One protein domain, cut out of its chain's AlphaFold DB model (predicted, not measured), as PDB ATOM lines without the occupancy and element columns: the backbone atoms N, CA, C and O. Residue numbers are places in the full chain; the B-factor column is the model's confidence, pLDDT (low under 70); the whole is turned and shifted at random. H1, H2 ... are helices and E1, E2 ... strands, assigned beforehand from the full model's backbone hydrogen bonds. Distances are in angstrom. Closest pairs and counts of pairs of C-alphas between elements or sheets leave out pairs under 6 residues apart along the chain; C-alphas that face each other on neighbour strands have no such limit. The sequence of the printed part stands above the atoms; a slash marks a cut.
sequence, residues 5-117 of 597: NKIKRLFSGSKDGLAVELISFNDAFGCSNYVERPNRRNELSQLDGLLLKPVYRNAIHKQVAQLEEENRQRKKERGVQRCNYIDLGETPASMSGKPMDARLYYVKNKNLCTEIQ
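AT A GLANCE: This is residues 5 to 117 of the 597 residues of an uncharacterized protein of Crocinitomicaceae bacterium (UniProt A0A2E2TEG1). A small, strongly twisted sheet of three strands, E1, E2 and E3, sits in the middle of an elongated, loose model; the short helix H2 follows at one end of E1, and the long helix H3 starts beside the other end of E1 and runs away from the sheet. Two long stretches without a named element join these parts: residues 30 to 56 come back from H2 and pair briefly with E1, and residues 74 to 99 return from the far end of H3, where residues 72 to 81 stick out. The printed part has 113 residues, with three named helices and three named strands in the order H1, E1, H2, H3, E2, E3; the sheet order is E1, E2, E3, all antiparallel. The class is mixed, helices and strands, with under half of the residues, 50 of 113, in named elements. The radius of gyration of the C-alphas is 17.5 A, and the spans are 55 by 33 by 22 A.

IN THESE COORDINATES: E1 is residues 17 to 24, 23.3 A from its first C-alpha at (-20.380, 19.115, -41.877) to its last. E2 is residues 100 to 108, 25.5 A long, and E3 is residues 111 to 116, 14.4 A long, ending at C-alpha 116 at (-18.759, 26.860, -32.612). H3, residues 57 to 73, measures 24.3 A. H2 is residues 25 to 29, and H1 is residues 5 to 9, beginning at C-alpha 5 at (-9.675, 27.863, -48.518).

HOW THE PARTS SIT: E1 and E2 are antiparallel at 156 degrees, with N 21 and O 103 within hydrogen-bond range at 2.8 A. E2 and E3 form a hairpin, antiparallel at 128 degrees, with N 106 and O 114 at 2.8 A. E1 and E3 are the edge strands. Residues 17 to 18 and 21 to 22 of E1 also pair, antiparallel, with residues 55 to 56 and 50 to 51. H3 only grazes the sheet with its residues 57 to 60; its closest C-alphas to E1 are those of Arg 57 and Gly 17, 5.0 A apart. H2 only grazes it too, with residues 25 to 29; the C-alphas of Phe 25 and Met 100 are its closest to E2, at 6.8 A. H1 is not on the sheet; it is close to H3 but not clearly touching, the closest C-alphas being those of Lys 8 and His 61, at 6.4 A. H2 and H3 are apart. In H1, H2 and H3 every O i to N i+4 pair is within hydrogen-bond range.

THE WHOLE: The two C-alphas farthest apart are those of Asn 33 and Lys 75, at 55.5 A. Residues 72 to 81 stand free; without them the body spans 50 by 29 by 20 A. The links from H2 to H3 and from H3 to E2 are long, and the printed part has no cut. The mean pLDDT of the printed part is 82.6, and residues 32 to 36, 75 to 83 and 117 are under 70.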
ATOM      1  N   ASN A   5     -10.557  29.003 -48.750       77.06
ATOM      2  CA  ASN A   5      -9.675  27.863 -48.518       77.06
ATOM      3  C   ASN A   5      -9.642  27.405 -47.053       77.06
ATOM      4  O   ASN A   5      -9.477  26.211 -46.799       77.06
ATOM      5  N   LYS A   6      -9.818  28.306 -46.080       79.31
ATOM      6  CA  LYS A   6      -9.926  27.937 -44.658       79.31
ATOM      7  C   LYS A   6     -11.183  27.107 -44.408       79.31
ATOM      8  O   LYS A   6     -11.089  26.088 -43.732       79.31
ATOM      9  N   ILE A   7     -12.316  27.472 -45.019       83.44
ATOM     10  CA  ILE A   7     -13.561  26.689 -44.933       83.44
ATOM     11  C   ILE A   7     -13.356  25.299 -45.544       83.44
ATOM     12  O   ILE A   7     -13.737  24.294 -44.946       83.44
ATOM     13  N   LYS A   8     -12.679  25.205 -46.700       81.88
ATOM     14  CA  LYS A   8     -12.382  23.908 -47.329       81.88
ATOM     15  C   LYS A   8     -11.592  22.967 -46.414       81.88
ATOM     16  O   LYS A   8     -11.853  21.765 -46.426       81.88
ATOM     17  N   ARG A   9     -10.661  23.514 -45.624       85.19
ATOM     18  CA  ARG A   9      -9.780  22.774 -44.703       85.19
ATOM     19  C   ARG A   9     -10.437  22.390 -43.372       85.19
ATOM     20  O   ARG A   9      -9.840  21.621 -42.630       85.19
ATOM     21  N   LEU A  10     -11.637  22.892 -43.074       85.50
ATOM     22  CA  LEU A  10     -12.342  22.617 -41.814       85.50
ATOM     23  C   LEU A  10     -12.807  21.150 -41.688       85.50
ATOM     24  O   LEU A  10     -12.961  20.628 -40.585       85.50
ATOM     25  N   PHE A  11     -13.036  20.472 -42.815       89.81
ATOM     26  CA  PHE A  11     -13.646  19.141 -42.857       89.81
ATOM     27  C   PHE A  11     -12.642  18.076 -43.299       89.81
ATOM     28  O   PHE A  11     -12.067  18.167 -44.385       89.81
ATOM     29  N   SER A  12     -12.475  17.031 -42.488       85.88
ATOM     30  CA  SER A  12     -11.526  15.943 -42.757       85.88
ATOM     31  C   SER A  12     -12.152  14.817 -43.589       85.88
ATOM     32  O   SER A  12     -11.548  14.327 -44.544       85.88
ATOM     33  N   GLY A  13     -13.406  14.467 -43.300       88.75
ATOM     34  CA  GLY A  13     -14.178  13.414 -43.951       88.75
ATOM     35  C   GLY A  13     -15.348  13.945 -44.781       88.75
ATOM     36  O   GLY A  13     -15.793  15.079 -44.629       88.75
ATOM     37  N   SER A  14     -15.874  13.111 -45.682       88.75
ATOM     38  CA  SER A  14     -17.057  13.433 -46.506       88.75
ATOM     39  C   SER A  14     -18.366  13.473 -45.710       88.75
ATOM     40  O   SER A  14     -19.346  14.062 -46.158       88.75
ATOM     41  N   LYS A  15     -18.370  12.849 -44.527       93.38
ATOM     42  CA  LYS A  15     -19.479  12.821 -43.563       93.38
ATOM     43  C   LYS A  15     -19.356  13.894 -42.474       93.38
ATOM     44  O   LYS A  15     -20.149  13.886 -41.533       93.38
ATOM     45  N   ASP A  16     -18.363  14.770 -42.581       95.56
ATOM     46  CA  ASP A  16     -18.241  15.940 -41.718       95.56
ATOM     47  C   ASP A  16     -19.094  17.078 -42.293       95.56
ATOM     48  O   ASP A  16     -19.400  17.086 -43.490       95.56
ATOM     49  N   GLY A  17     -19.495  18.034 -41.466       95.06
ATOM     50  CA  GLY A  17     -20.380  19.115 -41.877       95.06
ATOM     51  C   GLY A  17     -20.626  20.135 -40.782       95.06
ATOM     52  O   GLY A  17     -19.928  20.167 -39.769       95.06
ATOM     53  N   LEU A  18     -21.640  20.957 -41.005       95.38
ATOM     54  CA  LEU A  18     -22.132  21.946 -40.058       95.38
ATOM     55  C   LEU A  18     -23.623  21.734 -39.820       95.38
ATOM     56  O   LEU A  18     -24.338  21.322 -40.730       95.38
ATOM     57  N   ALA A  19     -24.091  22.023 -38.613       95.06
ATOM     58  CA  ALA A  19     -25.512  22.041 -38.285       95.06
ATOM     59  C   ALA A  19     -25.831  23.290 -37.468       95.06
ATOM     60  O   ALA A  19     -25.036  23.683 -36.618       95.06
ATOM     61  N   VAL A  20     -26.979  23.902 -37.736       93.12
ATOM     62  CA  VAL A  20     -27.452  25.080 -37.007       93.12
ATOM     63  C   VAL A  20     -28.579  24.653 -36.083       93.12
ATOM     64  O   VAL A  20     -29.505  23.972 -36.510       93.12
ATOM     65  N   GLU A  21     -28.495  25.047 -34.823       90.19
ATOM     66  CA  GLU A  21     -29.596  24.982 -33.872       90.19
ATOM     67  C   GLU A  21     -30.216  26.370 -33.757       90.19
ATOM     68  O   GLU A  21     -29.520  27.326 -33.422       90.19
ATOM     69  N   LEU A  22     -31.513  26.475 -34.038       88.31
ATOM     70  CA  LEU A  22     -32.291  27.694 -33.842       88.31
ATOM     71  C   LEU A  22     -32.953  27.657 -32.470       88.31
ATOM     72  O   LEU A  22     -33.691  26.720 -32.157       88.31
ATOM     73  N   ILE A  23     -32.718  28.687 -31.668       82.50
ATOM     74  CA  ILE A  23     -33.146  28.758 -30.276       82.50
ATOM     75  C   ILE A  23     -34.101  29.934 -30.125       82.50
ATOM     76  O   ILE A  23     -33.698  31.087 -30.241       82.50
ATOM     77  N   SER A  24     -35.376  29.659 -29.854       80.94
ATOM     78  CA  SER A  24     -36.328  30.709 -29.486       80.94
ATOM     79  C   SER A  24     -36.423  30.848 -27.967       80.94
ATOM     80  O   SER A  24     -36.225  29.876 -27.230       80.94
ATOM     81  N   PHE A  25     -36.807  32.036 -27.483       79.50
ATOM     82  CA  PHE A  25     -37.088  32.235 -26.056       79.50
ATOM     83  C   PHE A  25     -38.104  31.211 -25.527       79.50
ATOM     84  O   PHE A  25     -37.962  30.704 -24.421       79.50
ATOM     85  N   ASN A  26     -39.125  30.861 -26.312       76.50
ATOM     86  CA  ASN A  26     -40.162  29.929 -25.866       76.50
ATOM     87  C   ASN A  26     -39.677  28.478 -25.774       76.50
ATOM     88  O   ASN A  26     -40.185  27.723 -24.943       76.50
ATOM     89  N   ASP A  27     -38.724  28.078 -26.611       73.75
ATOM     90  CA  ASP A  27     -38.173  26.719 -26.600       73.75
ATOM     91  C   ASP A  27     -37.165  26.560 -25.461       73.75
ATOM     92  O   ASP A  27     -37.225  25.591 -24.703       73.75
ATOM     93  N   ALA A  28     -36.330  27.582 -25.265       74.31
ATOM     94  CA  ALA A  28     -35.250  27.544 -24.298       74.31
ATOM     95  C   ALA A  28     -35.572  28.173 -22.945       74.31
ATOM     96  O   ALA A  28     -34.839  27.898 -22.018       74.31
ATOM     97  N   PHE A  29     -36.607  29.003 -22.763       75.75
ATOM     98  CA  PHE A  29     -36.865  29.770 -21.520       75.75
ATOM     99  C   PHE A  29     -38.350  30.027 -21.207       75.75
ATOM    100  O   PHE A  29     -38.624  30.742 -20.251       75.75
ATOM    101  N   GLY A  30     -39.288  29.453 -21.969       72.75
ATOM    102  CA  GLY A  30     -40.702  29.852 -22.021       72.75
ATOM    103  C   GLY A  30     -41.396  30.247 -20.703       72.75
ATOM    104  O   GLY A  30     -41.141  29.702 -19.632       72.75
ATOM    105  N   CYS A  31     -42.344  31.183 -20.810       76.94
ATOM    106  CA  CYS A  31     -43.021  31.816 -19.669       76.94
ATOM    107  C   CYS A  31     -43.966  30.909 -18.872       76.94
ATOM    108  O   CYS A  31     -44.339  31.239 -17.749       76.94
ATOM    109  N   SER A  32     -44.355  29.769 -19.437       68.31
ATOM    110  CA  SER A  32     -45.168  28.743 -18.789       68.31
ATOM    111  C   SER A  32     -44.583  27.363 -19.093       68.31
ATOM    112  O   SER A  32     -44.093  27.114 -20.193       68.31
ATOM    113  N   ASN A  33     -44.613  26.470 -18.100       60.34
ATOM    114  CA  ASN A  33     -44.219  25.062 -18.223       60.34
ATOM    115  C   ASN A  33     -42.802  24.812 -18.790       60.34
ATOM    116  O   ASN A  33     -42.566  23.837 -19.502       60.34
ATOM    117  N   TYR A  34     -41.821  25.648 -18.429       60.34
ATOM    118  CA  TYR A  34     -40.414  25.492 -18.848       60.34
ATOM    119  C   TYR A  34     -39.760  24.167 -18.407       60.34
ATOM    120  O   TYR A  34     -38.722  23.787 -18.943       60.34
ATOM    121  N   VAL A  35     -40.362  23.473 -17.435       63.91
ATOM    122  CA  VAL A  35     -39.925  22.154 -16.947       63.91
ATOM    123  C   VAL A  35     -40.416  21.023 -17.863       63.91
ATOM    124  O   VAL A  35     -39.788  19.972 -17.913       63.91
ATOM    125  N   GLU A  36     -41.490  21.237 -18.630       67.12
ATOM    126  CA  GLU A  36     -42.139  20.196 -19.445       67.12
ATOM    127  C   GLU A  36     -41.540  20.058 -20.851       67.12
ATOM    128  O   GLU A  36     -41.638  18.998 -21.466       67.12
ATOM    129  N   ARG A  37     -40.918  21.118 -21.385       71.19
ATOM    130  CA  ARG A  37     -40.315  21.099 -22.728       71.19
ATOM    131  C   ARG A  37     -38.881  20.586 -22.674       71.19
ATOM    132  O   ARG A  37     -38.091  21.193 -21.955       71.19
ATOM    133  N   PRO A  38     -38.504  19.544 -23.434       76.12
ATOM    134  CA  PRO A  38     -37.136  19.047 -23.407       76.12
ATOM    135  C   PRO A  38     -36.112  20.106 -23.831       76.12
ATOM    136  O   PRO A  38     -36.177  20.607 -24.948       76.12
ATOM    137  N   ASN A  39     -35.175  20.435 -22.944       80.94
ATOM    138  CA  ASN A  39     -34.049  21.338 -23.197       80.94
ATOM    139  C   ASN A  39     -32.813  20.878 -22.400       80.94
ATOM    140  O   ASN A  39     -32.893  19.897 -21.655       80.94
ATOM    141  N   ARG A  40     -31.663  21.557 -22.532       79.12
ATOM    142  CA  ARG A  40     -30.452  21.168 -21.782       79.12
ATOM    143  C   ARG A  40     -30.627  21.309 -20.275       79.12
ATOM    144  O   ARG A  40     -30.084  20.511 -19.520       79.12
ATOM    145  N   ARG A  41     -31.404  22.296 -19.827       74.25
ATOM    146  CA  ARG A  41     -31.521  22.654 -18.402       74.25
ATOM    147  C   ARG A  41     -32.372  21.686 -17.595       74.25
ATOM    148  O   ARG A  41     -32.150  21.556 -16.401       74.25
ATOM    149  N   ASN A  42     -33.365  21.045 -18.214       77.19
ATOM    150  CA  ASN A  42     -34.110  19.959 -17.569       77.19
ATOM    151  C   ASN A  42     -33.546  18.574 -17.904       77.19
ATOM    152  O   ASN A  42     -34.178  17.577 -17.571       77.19
ATOM    153  N   GLU A  43     -32.382  18.516 -18.561       80.75
ATOM    154  CA  GLU A  43     -31.660  17.289 -18.918       80.75
ATOM    155  C   GLU A  43     -32.436  16.329 -19.840       80.75
ATOM    156  O   GLU A  43     -31.979  15.224 -20.133       80.75
ATOM    157  N   LEU A  44     -33.594  16.748 -20.362       83.00
ATOM    158  CA  LEU A  44     -34.424  15.932 -21.250       83.00
ATOM    159  C   LEU A  44     -33.961  16.001 -22.717       83.00
ATOM    160  O   LEU A  44     -34.440  15.231 -23.550       83.00
ATOM    161  N   SER A  45     -33.052  16.922 -23.057       85.88
ATOM    162  CA  SER A  45     -32.481  17.088 -24.398       85.88
ATOM    163  C   SER A  45     -31.030  17.575 -24.333       85.88
ATOM    164  O   SER A  45     -30.638  18.290 -23.421       85.88
ATOM    165  N   GLN A  46     -30.225  17.233 -25.342       84.62
ATOM    166  CA  GLN A  46     -28.867  17.775 -25.542       84.62
ATOM    167  C   GLN A  46     -28.873  19.108 -26.320       84.62
ATOM    168  O   GLN A  46     -27.819  19.651 -26.662       84.62
ATOM    169  N   LEU A  47     -30.060  19.622 -26.631       87.19
ATOM    170  CA  LEU A  47     -30.335  20.819 -27.423       87.19
ATOM    171  C   LEU A  47     -31.369  21.675 -26.682       87.19
ATOM    172  O   LEU A  47     -32.253  21.124 -26.029       87.19
ATOM    173  N   ASP A  48     -31.267  22.991 -26.812       82.31
ATOM    174  CA  ASP A  48     -32.216  23.981 -26.294       82.31
ATOM    175  C   ASP A  48     -33.253  24.417 -27.337       82.31
ATOM    176  O   ASP A  48     -34.241  25.066 -26.992       82.31
ATOM    177  N   GLY A  49     -33.038  24.077 -28.609       86.19
ATOM    178  CA  GLY A  49     -33.910  24.480 -29.702       86.19
ATOM    179  C   GLY A  49     -34.011  23.465 -30.836       86.19
ATOM    180  O   GLY A  49     -33.780  22.263 -30.685       86.19
ATOM    181  N   LEU A  50     -34.400  23.967 -32.007       89.38
ATOM    182  CA  LEU A  50     -34.606  23.167 -33.203       89.38
ATOM    183  C   LEU A  50     -33.299  23.016 -33.987       89.38
ATOM    184  O   LEU A  50     -32.792  23.977 -34.562       89.38
ATOM    185  N   LEU A  51     -32.798  21.786 -34.091       91.94
ATOM    186  CA  LEU A  51     -31.659  21.471 -34.949       91.94
ATOM    187  C   LEU A  51     -32.091  21.358 -36.419       91.94
ATOM    188  O   LEU A  51     -32.871  20.476 -36.788       91.94
ATOM    189  N   LEU A  52     -31.546  22.225 -37.270       94.19
ATOM    190  CA  LEU A  52     -31.697  22.146 -38.720       94.19
ATOM    191  C   LEU A  52     -30.930  20.949 -39.293       94.19
ATOM    192  O   LEU A  52     -30.004  20.400 -38.687       94.19
ATOM    193  N   LYS A  53     -31.303  20.542 -40.510       94.62
ATOM    194  CA  LYS A  53     -30.616  19.449 -41.208       94.62
ATOM    195  C   LYS A  53     -29.136  19.808 -41.416       94.62
ATOM    196  O   LYS A  53     -28.861  20.866 -41.977       94.62
ATOM    197  N   PRO A  54     -28.185  18.926 -41.050       95.19
ATOM    198  CA  PRO A  54     -26.771  19.195 -41.269       95.19
ATOM    199  C   PRO A  54     -26.428  19.383 -42.749       95.19
ATOM    200  O   PRO A  54     -26.833  18.583 -43.599       95.19
ATOM    201  N   VAL A  55     -25.597  20.381 -43.040       96.19
ATOM    202  CA  VAL A  55     -25.000  20.600 -44.358       96.19
ATOM    203  C   VAL A  55     -23.598  20.002 -44.359       96.19
ATOM    204  O   VAL A  55     -22.679  20.471 -43.690       96.19
ATOM    205  N   TYR A  56     -23.436  18.912 -45.103       95.75
ATOM    206  CA  TYR A  56     -22.182  18.164 -45.149       95.75
ATOM    207  C   TYR A  56     -21.156  18.796 -46.091       95.75
ATOM    208  O   TYR A  56     -21.494  19.514 -47.035       95.75
ATOM    209  N   ARG A  57     -19.886  18.448 -45.869       94.69
ATOM    210  CA  ARG A  57     -18.698  18.926 -46.585       94.69
ATOM    211  C   ARG A  57     -18.910  19.082 -48.087       94.69
ATOM    212  O   ARG A  57     -18.547  20.114 -48.630       94.69
ATOM    213  N   ASN A  58     -19.474  18.080 -48.761       93.94
ATOM    214  CA  ASN A  58     -19.626  18.115 -50.218       93.94
ATOM    215  C   ASN A  58     -20.565  19.242 -50.680       93.94
ATOM    216  O   ASN A  58     -20.283  19.892 -51.683       93.94
ATOM    217  N   ALA A  59     -21.648  19.498 -49.941       94.94
ATOM    218  CA  ALA A  59     -22.562  20.599 -50.233       94.94
ATOM    219  C   ALA A  59     -21.893  21.954 -49.957       94.94
ATOM    220  O   ALA A  59     -21.940  22.837 -50.809       94.94
ATOM    221  N   ILE A  60     -21.178  22.079 -48.833       94.12
ATOM    222  CA  ILE A  60     -20.411  23.292 -48.504       94.12
ATOM    223  C   ILE A  60     -19.340  23.557 -49.568       94.12
ATOM    224  O   ILE A  60     -19.221  24.666 -50.071       94.12
ATOM    225  N   HIS A  61     -18.569  22.543 -49.967       93.44
ATOM    226  CA  HIS A  61     -17.525  22.668 -50.990       93.44
ATOM    227  C   HIS A  61     -18.102  23.050 -52.356       93.44
ATOM    228  O   HIS A  61     -17.469  23.827 -53.068       93.44
ATOM    229  N   LYS A  62     -19.304  22.567 -52.701       94.25
ATOM    230  CA  LYS A  62     -20.023  22.991 -53.910       94.25
ATOM    231  C   LYS A  62     -20.370  24.482 -53.859       94.25
ATOM    232  O   LYS A  62     -20.079  25.187 -54.820       94.25
ATOM    233  N   GLN A  63     -20.927  24.963 -52.744       94.00
ATOM    234  CA  GLN A  63     -21.205  26.393 -52.554       94.00
ATOM    235  C   GLN A  63     -19.918  27.228 -52.617       94.00
ATOM    236  O   GLN A  63     -19.869  28.246 -53.298       94.00
ATOM    237  N   VAL A  64     -18.837  26.765 -51.980       91.44
ATOM    238  CA  VAL A  64     -17.539  27.449 -52.035       91.44
ATOM    239  C   VAL A  64     -17.006  27.535 -53.469       91.44
ATOM    240  O   VAL A  64     -16.525  28.591 -53.865       91.44
ATOM    241  N   ALA A  65     -17.085  26.458 -54.254       90.50
ATOM    242  CA  ALA A  65     -16.644  26.470 -55.649       90.50
ATOM    243  C   ALA A  65     -17.462  27.453 -56.502       90.50
ATOM    244  O   ALA A  65     -16.897  28.162 -57.331       90.50
ATOM    245  N   GLN A  66     -18.775  27.540 -56.260       90.81
ATOM    246  CA  GLN A  66     -19.637  28.531 -56.902       90.81
ATOM    247  C   GLN A  66     -19.213  29.962 -56.536       90.81
ATOM    248  O   GLN A  66     -19.021  30.786 -57.424       90.81
ATOM    249  N   LEU A  67     -18.987  30.238 -55.249       89.38
ATOM    250  CA  LEU A  67     -18.517  31.546 -54.780       89.38
ATOM    251  C   LEU A  67     -17.141  31.911 -55.358       89.38
ATOM    252  O   LEU A  67     -16.880  33.073 -55.657       89.38
ATOM    253  N   GLU A  68     -16.241  30.941 -55.525       87.38
ATOM    254  CA  GLU A  68     -14.943  31.158 -56.172       87.38
ATOM    255  C   GLU A  68     -15.093  31.547 -57.645       87.38
ATOM    256  O   GLU A  68     -14.418  32.475 -58.089       87.38
ATOM    257  N   GLU A  69     -15.970  30.874 -58.387       86.94
ATOM    258  CA  GLU A  69     -16.225  31.185 -59.794       86.94
ATOM    259  C   GLU A  69     -16.898  32.552 -59.955       86.94
ATOM    260  O   GLU A  69     -16.447  33.385 -60.742       86.94
ATOM    261  N   GLU A  70     -17.902  32.843 -59.129       85.00
ATOM    262  CA  GLU A  70     -18.527  34.162 -59.061       85.00
ATOM    263  C   GLU A  70     -17.486  35.254 -58.777       85.00
ATOM    264  O   GLU A  70     -17.467  36.292 -59.437       85.00
ATOM    265  N   ASN A  71     -16.564  35.016 -57.842       81.19
ATOM    266  CA  ASN A  71     -15.496  35.962 -57.526       81.19
ATOM    267  C   ASN A  71     -14.467  36.125 -58.660       81.19
ATOM    268  O   ASN A  71     -13.862  37.192 -58.761       81.19
ATOM    269  N   ARG A  72     -14.270  35.118 -59.525       81.25
ATOM    270  CA  ARG A  72     -13.402  35.214 -60.716       81.25
ATOM    271  C   ARG A  72     -14.039  36.022 -61.840       81.25
ATOM    272  O   ARG A  72     -13.347  36.802 -62.486       81.25
ATOM    273  N   GLN A  73     -15.333  35.829 -62.076       80.88
ATOM    274  CA  GLN A  73     -16.054  36.475 -63.178       80.88
ATOM    275  C   GLN A  73     -16.407  37.941 -62.886       80.88
ATOM    276  O   GLN A  73     -16.697  38.716 -63.800       80.88
ATOM    277  N   ARG A  74     -16.387  38.350 -61.616       73.25
ATOM    278  CA  ARG A  74     -16.796  39.695 -61.198       73.25
ATOM    279  C   ARG A  74     -15.690  40.736 -61.399       73.25
ATOM    280  O   ARG A  74     -14.544  40.549 -60.993       73.25
ATOM    281  N   LYS A  75     -16.064  41.901 -61.948       68.75
ATOM    282  CA  LYS A  75     -15.207  43.097 -61.957       68.75
ATOM    283  C   LYS A  75     -14.955  43.561 -60.516       68.75
ATOM    284  O   LYS A  75     -15.877  43.603 -59.699       68.75
ATOM    285  N   LYS A  76     -13.700  43.900 -60.204       60.00
ATOM    286  CA  LYS A  76     -13.319  44.504 -58.921       60.00
ATOM    287  C   LYS A  76     -13.748  45.969 -58.914       60.00
ATOM    288  O   LYS A  76     -13.151  46.781 -59.611       60.00
ATOM    289  N   GLU A  77     -14.752  46.290 -58.114       61.84
ATOM    290  CA  GLU A  77     -15.123  47.668 -57.790       61.84
ATOM    291  C   GLU A  77     -14.343  48.108 -56.548       61.84
ATOM    292  O   GLU A  77     -14.273  47.376 -55.557       61.84
ATOM    293  N   ARG A  78     -13.709  49.283 -56.611       46.31
ATOM    294  CA  ARG A  78     -13.036  49.880 -55.450       46.31
ATOM    295  C   ARG A  78     -14.095  50.326 -54.433       46.31
ATOM    296  O   ARG A  78     -15.111  50.881 -54.826       46.31
ATOM    297  N   GLY A  79     -13.852  50.077 -53.145       46.78
ATOM    298  CA  GLY A  79     -14.697  50.551 -52.038       46.78
ATOM    299  C   GLY A  79     -15.850  49.633 -51.609       46.78
ATOM    300  O   GLY A  79     -16.423  49.856 -50.551       46.78
ATOM    301  N   VAL A  80     -16.177  48.570 -52.355       51.97
ATOM    302  CA  VAL A  80     -17.282  47.663 -51.980       51.97
ATOM    303  C   VAL A  80     -16.760  46.476 -51.163       51.97
ATOM    304  O   VAL A  80     -16.117  45.569 -51.699       51.97
ATOM    305  N   GLN A  81     -17.067  46.446 -49.864       51.53
ATOM    306  CA  GLN A  81     -16.793  45.294 -49.004       51.53
ATOM    307  C   GLN A  81     -17.816  44.186 -49.282       51.53
ATOM    308  O   GLN A  81     -19.011  44.350 -49.059       51.53
ATOM    309  N   ARG A  82     -17.351  43.043 -49.800       63.56
ATOM    310  CA  ARG A  82     -18.216  41.904 -50.149       63.56
ATOM    311  C   ARG A  82     -18.024  40.750 -49.169       63.56
ATOM    312  O   ARG A  82     -16.895  40.373 -48.853       63.56
ATOM    313  N   CYS A  83     -19.130  40.171 -48.717       67.62
ATOM    314  CA  CYS A  83     -19.147  39.006 -47.839       67.62
ATOM    315  C   CYS A  83     -19.538  37.753 -48.631       67.62
ATOM    316  O   CYS A  83     -20.424  37.799 -49.481       67.62
ATOM    317  N   ASN A  84     -18.866  36.637 -48.347       80.31
ATOM    318  CA  ASN A  84     -19.251  35.320 -48.848       80.31
ATOM    319  C   ASN A  84     -20.158  34.665 -47.802       80.31
ATOM    320  O   ASN A  84     -19.756  34.568 -46.641       80.31
ATOM    321  N   TYR A  85     -21.331  34.190 -48.217       85.06
ATOM    322  CA  TYR A  85     -22.289  33.511 -47.345       85.06
ATOM    323  C   TYR A  85     -22.369  32.031 -47.719       85.06
ATOM    324  O   TYR A  85     -22.425  31.694 -48.899       85.06
ATOM    325  N   ILE A  86     -22.341  31.157 -46.712       88.44
ATOM    326  CA  ILE A  86     -22.599  29.723 -46.872       88.44
ATOM    327  C   ILE A  86     -23.997  29.467 -46.326       88.44
ATOM    328  O   ILE A  86     -24.257  29.738 -45.156       88.44
ATOM    329  N   ASP A  87     -24.874  28.956 -47.179       92.06
ATOM    330  CA  ASP A  87     -26.228  28.568 -46.816       92.06
ATOM    331  C   ASP A  87     -26.193  27.268 -45.999       92.06
ATOM    332  O   ASP A  87     -25.654  26.242 -46.442       92.06
ATOM    333  N   LEU A  88     -26.744  27.342 -44.786       93.00
ATOM    334  CA  LEU A  88     -26.832  26.245 -43.824       93.00
ATOM    335  C   LEU A  88     -28.274  25.755 -43.602       93.00
ATOM    336  O   LEU A  88     -28.479  24.845 -42.797       93.00
ATOM    337  N   GLY A  89     -29.251  26.309 -44.325       90.62
ATOM    338  CA  GLY A  89     -30.660  25.944 -44.242       90.62
ATOM    339  C   GLY A  89     -31.591  27.141 -44.060       90.62
ATOM    340  O   GLY A  89     -31.174  28.255 -43.752       90.62
ATOM    341  N   GLU A  90     -32.884  26.872 -44.220       90.81
ATOM    342  CA  GLU A  90     -33.945  27.868 -44.088       90.81
ATOM    343  C   GLU A  90     -34.529  27.885 -42.672       90.81
ATOM    344  O   GLU A  90     -34.754  26.838 -42.055       90.81
ATOM    345  N   THR A  91     -34.836  29.085 -42.182       88.81
ATOM    346  CA  THR A  91     -35.605  29.277 -40.951       88.81
ATOM    347  C   THR A  91     -37.041  28.780 -41.159       88.81
ATOM    348  O   THR A  91     -37.726  29.267 -42.060       88.81
ATOM    349  N   PRO A  92     -37.552  27.844 -40.337       89.81
ATOM    350  CA  PRO A  92     -38.915  27.341 -40.482       89.81
ATOM    351  C   PRO A  92     -39.973  28.438 -40.336       89.81
ATOM    352  O   PRO A  92     -39.848  29.329 -39.496       89.81
ATOM    353  N   ALA A  93     -41.081  28.318 -41.070       86.06
ATOM    354  CA  ALA A  93     -42.180  29.290 -41.025       86.06
ATOM    355  C   ALA A  93     -42.759  29.505 -39.611       86.06
ATOM    356  O   ALA A  93     -43.162  30.612 -39.274       86.06
ATOM    357  N   SER A  94     -42.755  28.474 -38.755       80.56
ATOM    358  CA  SER A  94     -43.201  28.561 -37.352       80.56
ATOM    359  C   SER A  94     -42.319  29.455 -36.471       80.56
ATOM    360  O   SER A  94     -42.745  29.876 -35.388       80.56
ATOM    361  N   MET A  95     -41.096  29.712 -36.924       79.88
ATOM    362  CA  MET A  95     -40.042  30.432 -36.226       79.88
ATOM    363  C   MET A  95     -39.732  31.784 -36.887       79.88
ATOM    364  O   MET A  95     -39.232  32.682 -36.221       79.88
ATOM    365  N   SER A  96     -40.080  31.961 -38.165       81.25
ATOM    366  CA  SER A  96     -39.858  33.203 -38.913       81.25
ATOM    367  C   SER A  96     -40.406  34.445 -38.193       81.25
ATOM    368  O   SER A  96     -41.511  34.424 -37.648       81.25
ATOM    369  N   GLY A  97     -39.608  35.519 -38.181       73.69
ATOM    370  CA  GLY A  97     -39.921  36.816 -37.567       73.69
ATOM    371  C   GLY A  97     -40.011  36.829 -36.036       73.69
ATOM    372  O   GLY A  97     -40.319  37.868 -35.464       73.69
ATOM    373  N   LYS A  98     -39.731  35.716 -35.350       76.44
ATOM    374  CA  LYS A  98     -39.633  35.684 -33.884       76.44
ATOM    375  C   LYS A  98     -38.203  35.979 -33.422       76.44
ATOM    376  O   LYS A  98     -37.258  35.658 -34.144       76.44
ATOM    377  N   PRO A  99     -38.016  36.537 -32.214       74.38
ATOM    378  CA  PRO A  99     -36.690  36.660 -31.616       74.38
ATOM    379  C   PRO A  99     -36.062  35.278 -31.408       74.38
ATOM    380  O   PRO A  99     -36.633  34.413 -30.737       74.38
ATOM    381  N   MET A 100     -34.891  35.070 -32.010       78.62
ATOM    382  CA  MET A 100     -34.176  33.797 -32.000       78.62
ATOM    383  C   MET A 100     -32.670  34.008 -31.969       78.62
ATOM    384  O   MET A 100     -32.164  34.985 -32.516       78.62
ATOM    385  N   ASP A 101     -31.980  33.042 -31.381       78.56
ATOM    386  CA  ASP A 101     -30.534  32.887 -31.448       78.56
ATOM    387  C   ASP A 101     -30.176  31.652 -32.294       78.56
ATOM    388  O   ASP A 101     -31.016  30.776 -32.533       78.56
ATOM    389  N   ALA A 102     -28.938  31.582 -32.773       82.75
ATOM    390  CA  ALA A 102     -28.447  30.486 -33.592       82.75
ATOM    391  C   ALA A 102     -27.096  29.983 -33.080       82.75
ATOM    392  O   ALA A 102     -26.100  30.706 -33.085       82.75
ATOM    393  N   ARG A 103     -27.037  28.696 -32.726       84.75
ATOM    394  CA  ARG A 103     -25.776  28.012 -32.419       84.75
ATOM    395  C   ARG A 103     -25.325  27.186 -33.608       84.75
ATOM    396  O   ARG A 103     -26.118  26.488 -34.239       84.75
ATOM    397  N   LEU A 104     -24.032  27.229 -33.899       90.12
ATOM    398  CA  LEU A 104     -23.436  26.407 -34.940       90.12
ATOM    399  C   LEU A 104     -22.704  25.235 -34.313       90.12
ATOM    400  O   LEU A 104     -21.928  25.404 -33.385       90.12
ATOM    401  N   TYR A 105     -22.890  24.053 -34.877       92.19
ATOM    402  CA  TYR A 105     -22.181  22.855 -34.468       92.19
ATOM    403  C   TYR A 105     -21.330  22.311 -35.595       92.19
ATOM    404  O   TYR A 105     -21.762  22.203 -36.746       92.19
ATOM    405  N   TYR A 106     -20.133  21.871 -35.229       93.75
ATOM    406  CA  TYR A 106     -19.346  20.989 -36.062       93.75
ATOM    407  C   TYR A 106     -19.904  19.569 -35.995       93.75
ATOM    408  O   TYR A 106     -20.037  18.981 -34.916       93.75
ATOM    409  N   VAL A 107     -20.179  19.004 -37.166       94.19
ATOM    410  CA  VAL A 107     -20.610  17.618 -37.328       94.19
ATOM    411  C   VAL A 107     -19.421  16.798 -37.808       94.19
ATOM    412  O   VAL A 107     -18.862  17.086 -38.865       94.19
ATOM    413  N   LYS A 108     -19.051  15.748 -37.068       94.19
ATOM    414  CA  LYS A 108     -17.986  14.812 -37.450       94.19
ATOM    415  C   LYS A 108     -18.555  13.421 -37.652       94.19
ATOM    416  O   LYS A 108     -19.167  12.856 -36.747       94.19
ATOM    417  N   ASN A 109     -18.341  12.847 -38.836       93.69
ATOM    418  CA  ASN A 109     -18.873  11.529 -39.191       93.69
ATOM    419  C   ASN A 109     -20.367  11.356 -38.816       93.69
ATOM    420  O   ASN A 109     -20.746  10.355 -38.210       93.69
ATOM    421  N   LYS A 110     -21.203  12.343 -39.166       92.25
ATOM    422  CA  LYS A 110     -22.645  12.421 -38.834       92.25
ATOM    423  C   LYS A 110     -23.015  12.555 -37.347       92.25
ATOM    424  O   LYS A 110     -24.194  12.447 -37.028       92.25
ATOM    425  N   ASN A 111     -22.063  12.815 -36.454       92.75
ATOM    426  CA  ASN A 111     -22.336  13.097 -35.042       92.75
ATOM    427  C   ASN A 111     -22.127  14.584 -34.745       92.75
ATOM    428  O   ASN A 111     -21.173  15.178 -35.246       92.75
ATOM    429  N   LEU A 112     -22.995  15.166 -33.919       91.06
ATOM    430  CA  LEU A 112     -22.797  16.499 -33.349       91.06
ATOM    431  C   LEU A 112     -21.598  16.440 -32.386       91.06
ATOM    432  O   LEU A 112     -21.565  15.553 -31.537       91.06
ATOM    433  N   CYS A 113     -20.593  17.308 -32.537       88.44
ATOM    434  CA  CYS A 113     -19.356  17.215 -31.746       88.44
ATOM    435  C   CYS A 113     -19.075  18.445 -30.890       88.44
ATOM    436  O   CYS A 113     -19.112  18.350 -29.671       88.44
ATOM    437  N   THR A 114     -18.749  19.578 -31.513       86.62
ATOM    438  CA  THR A 114     -18.431  20.811 -30.784       86.62
ATOM    439  C   THR A 114     -19.338  21.924 -31.250       86.62
ATOM    440  O   THR A 114     -19.610  22.050 -32.446       86.62
ATOM    441  N   GLU A 115     -19.776  22.734 -30.301       85.62
ATOM    442  CA  GLU A 115     -20.350  24.037 -30.581       85.62
ATOM    443  C   GLU A 115     -19.240  24.969 -31.084       85.62
ATOM    444  O   GLU A 115     -18.102  24.931 -30.608       85.62
ATOM    445  N   ILE A 116     -19.562  25.764 -32.094       79.75
ATOM    446  CA  ILE A 116     -18.759  26.860 -32.612       79.75
ATOM    447  C   ILE A 116     -19.451  28.124 -32.116       79.75
ATOM    448  O   ILE A 116     -20.451  28.558 -32.684       79.75
ATOM    449  N   GLN A 117     -18.925  28.689 -31.034       60.84
ATOM    450  CA  GLN A 117     -19.458  29.920 -30.471       60.84
ATOM    451  C   GLN A 117     -19.105  31.104 -31.369       60.84
ATOM    452  O   GLN A 117     -17.937  31.333 -31.707       60.84
TER     453      GLN A 117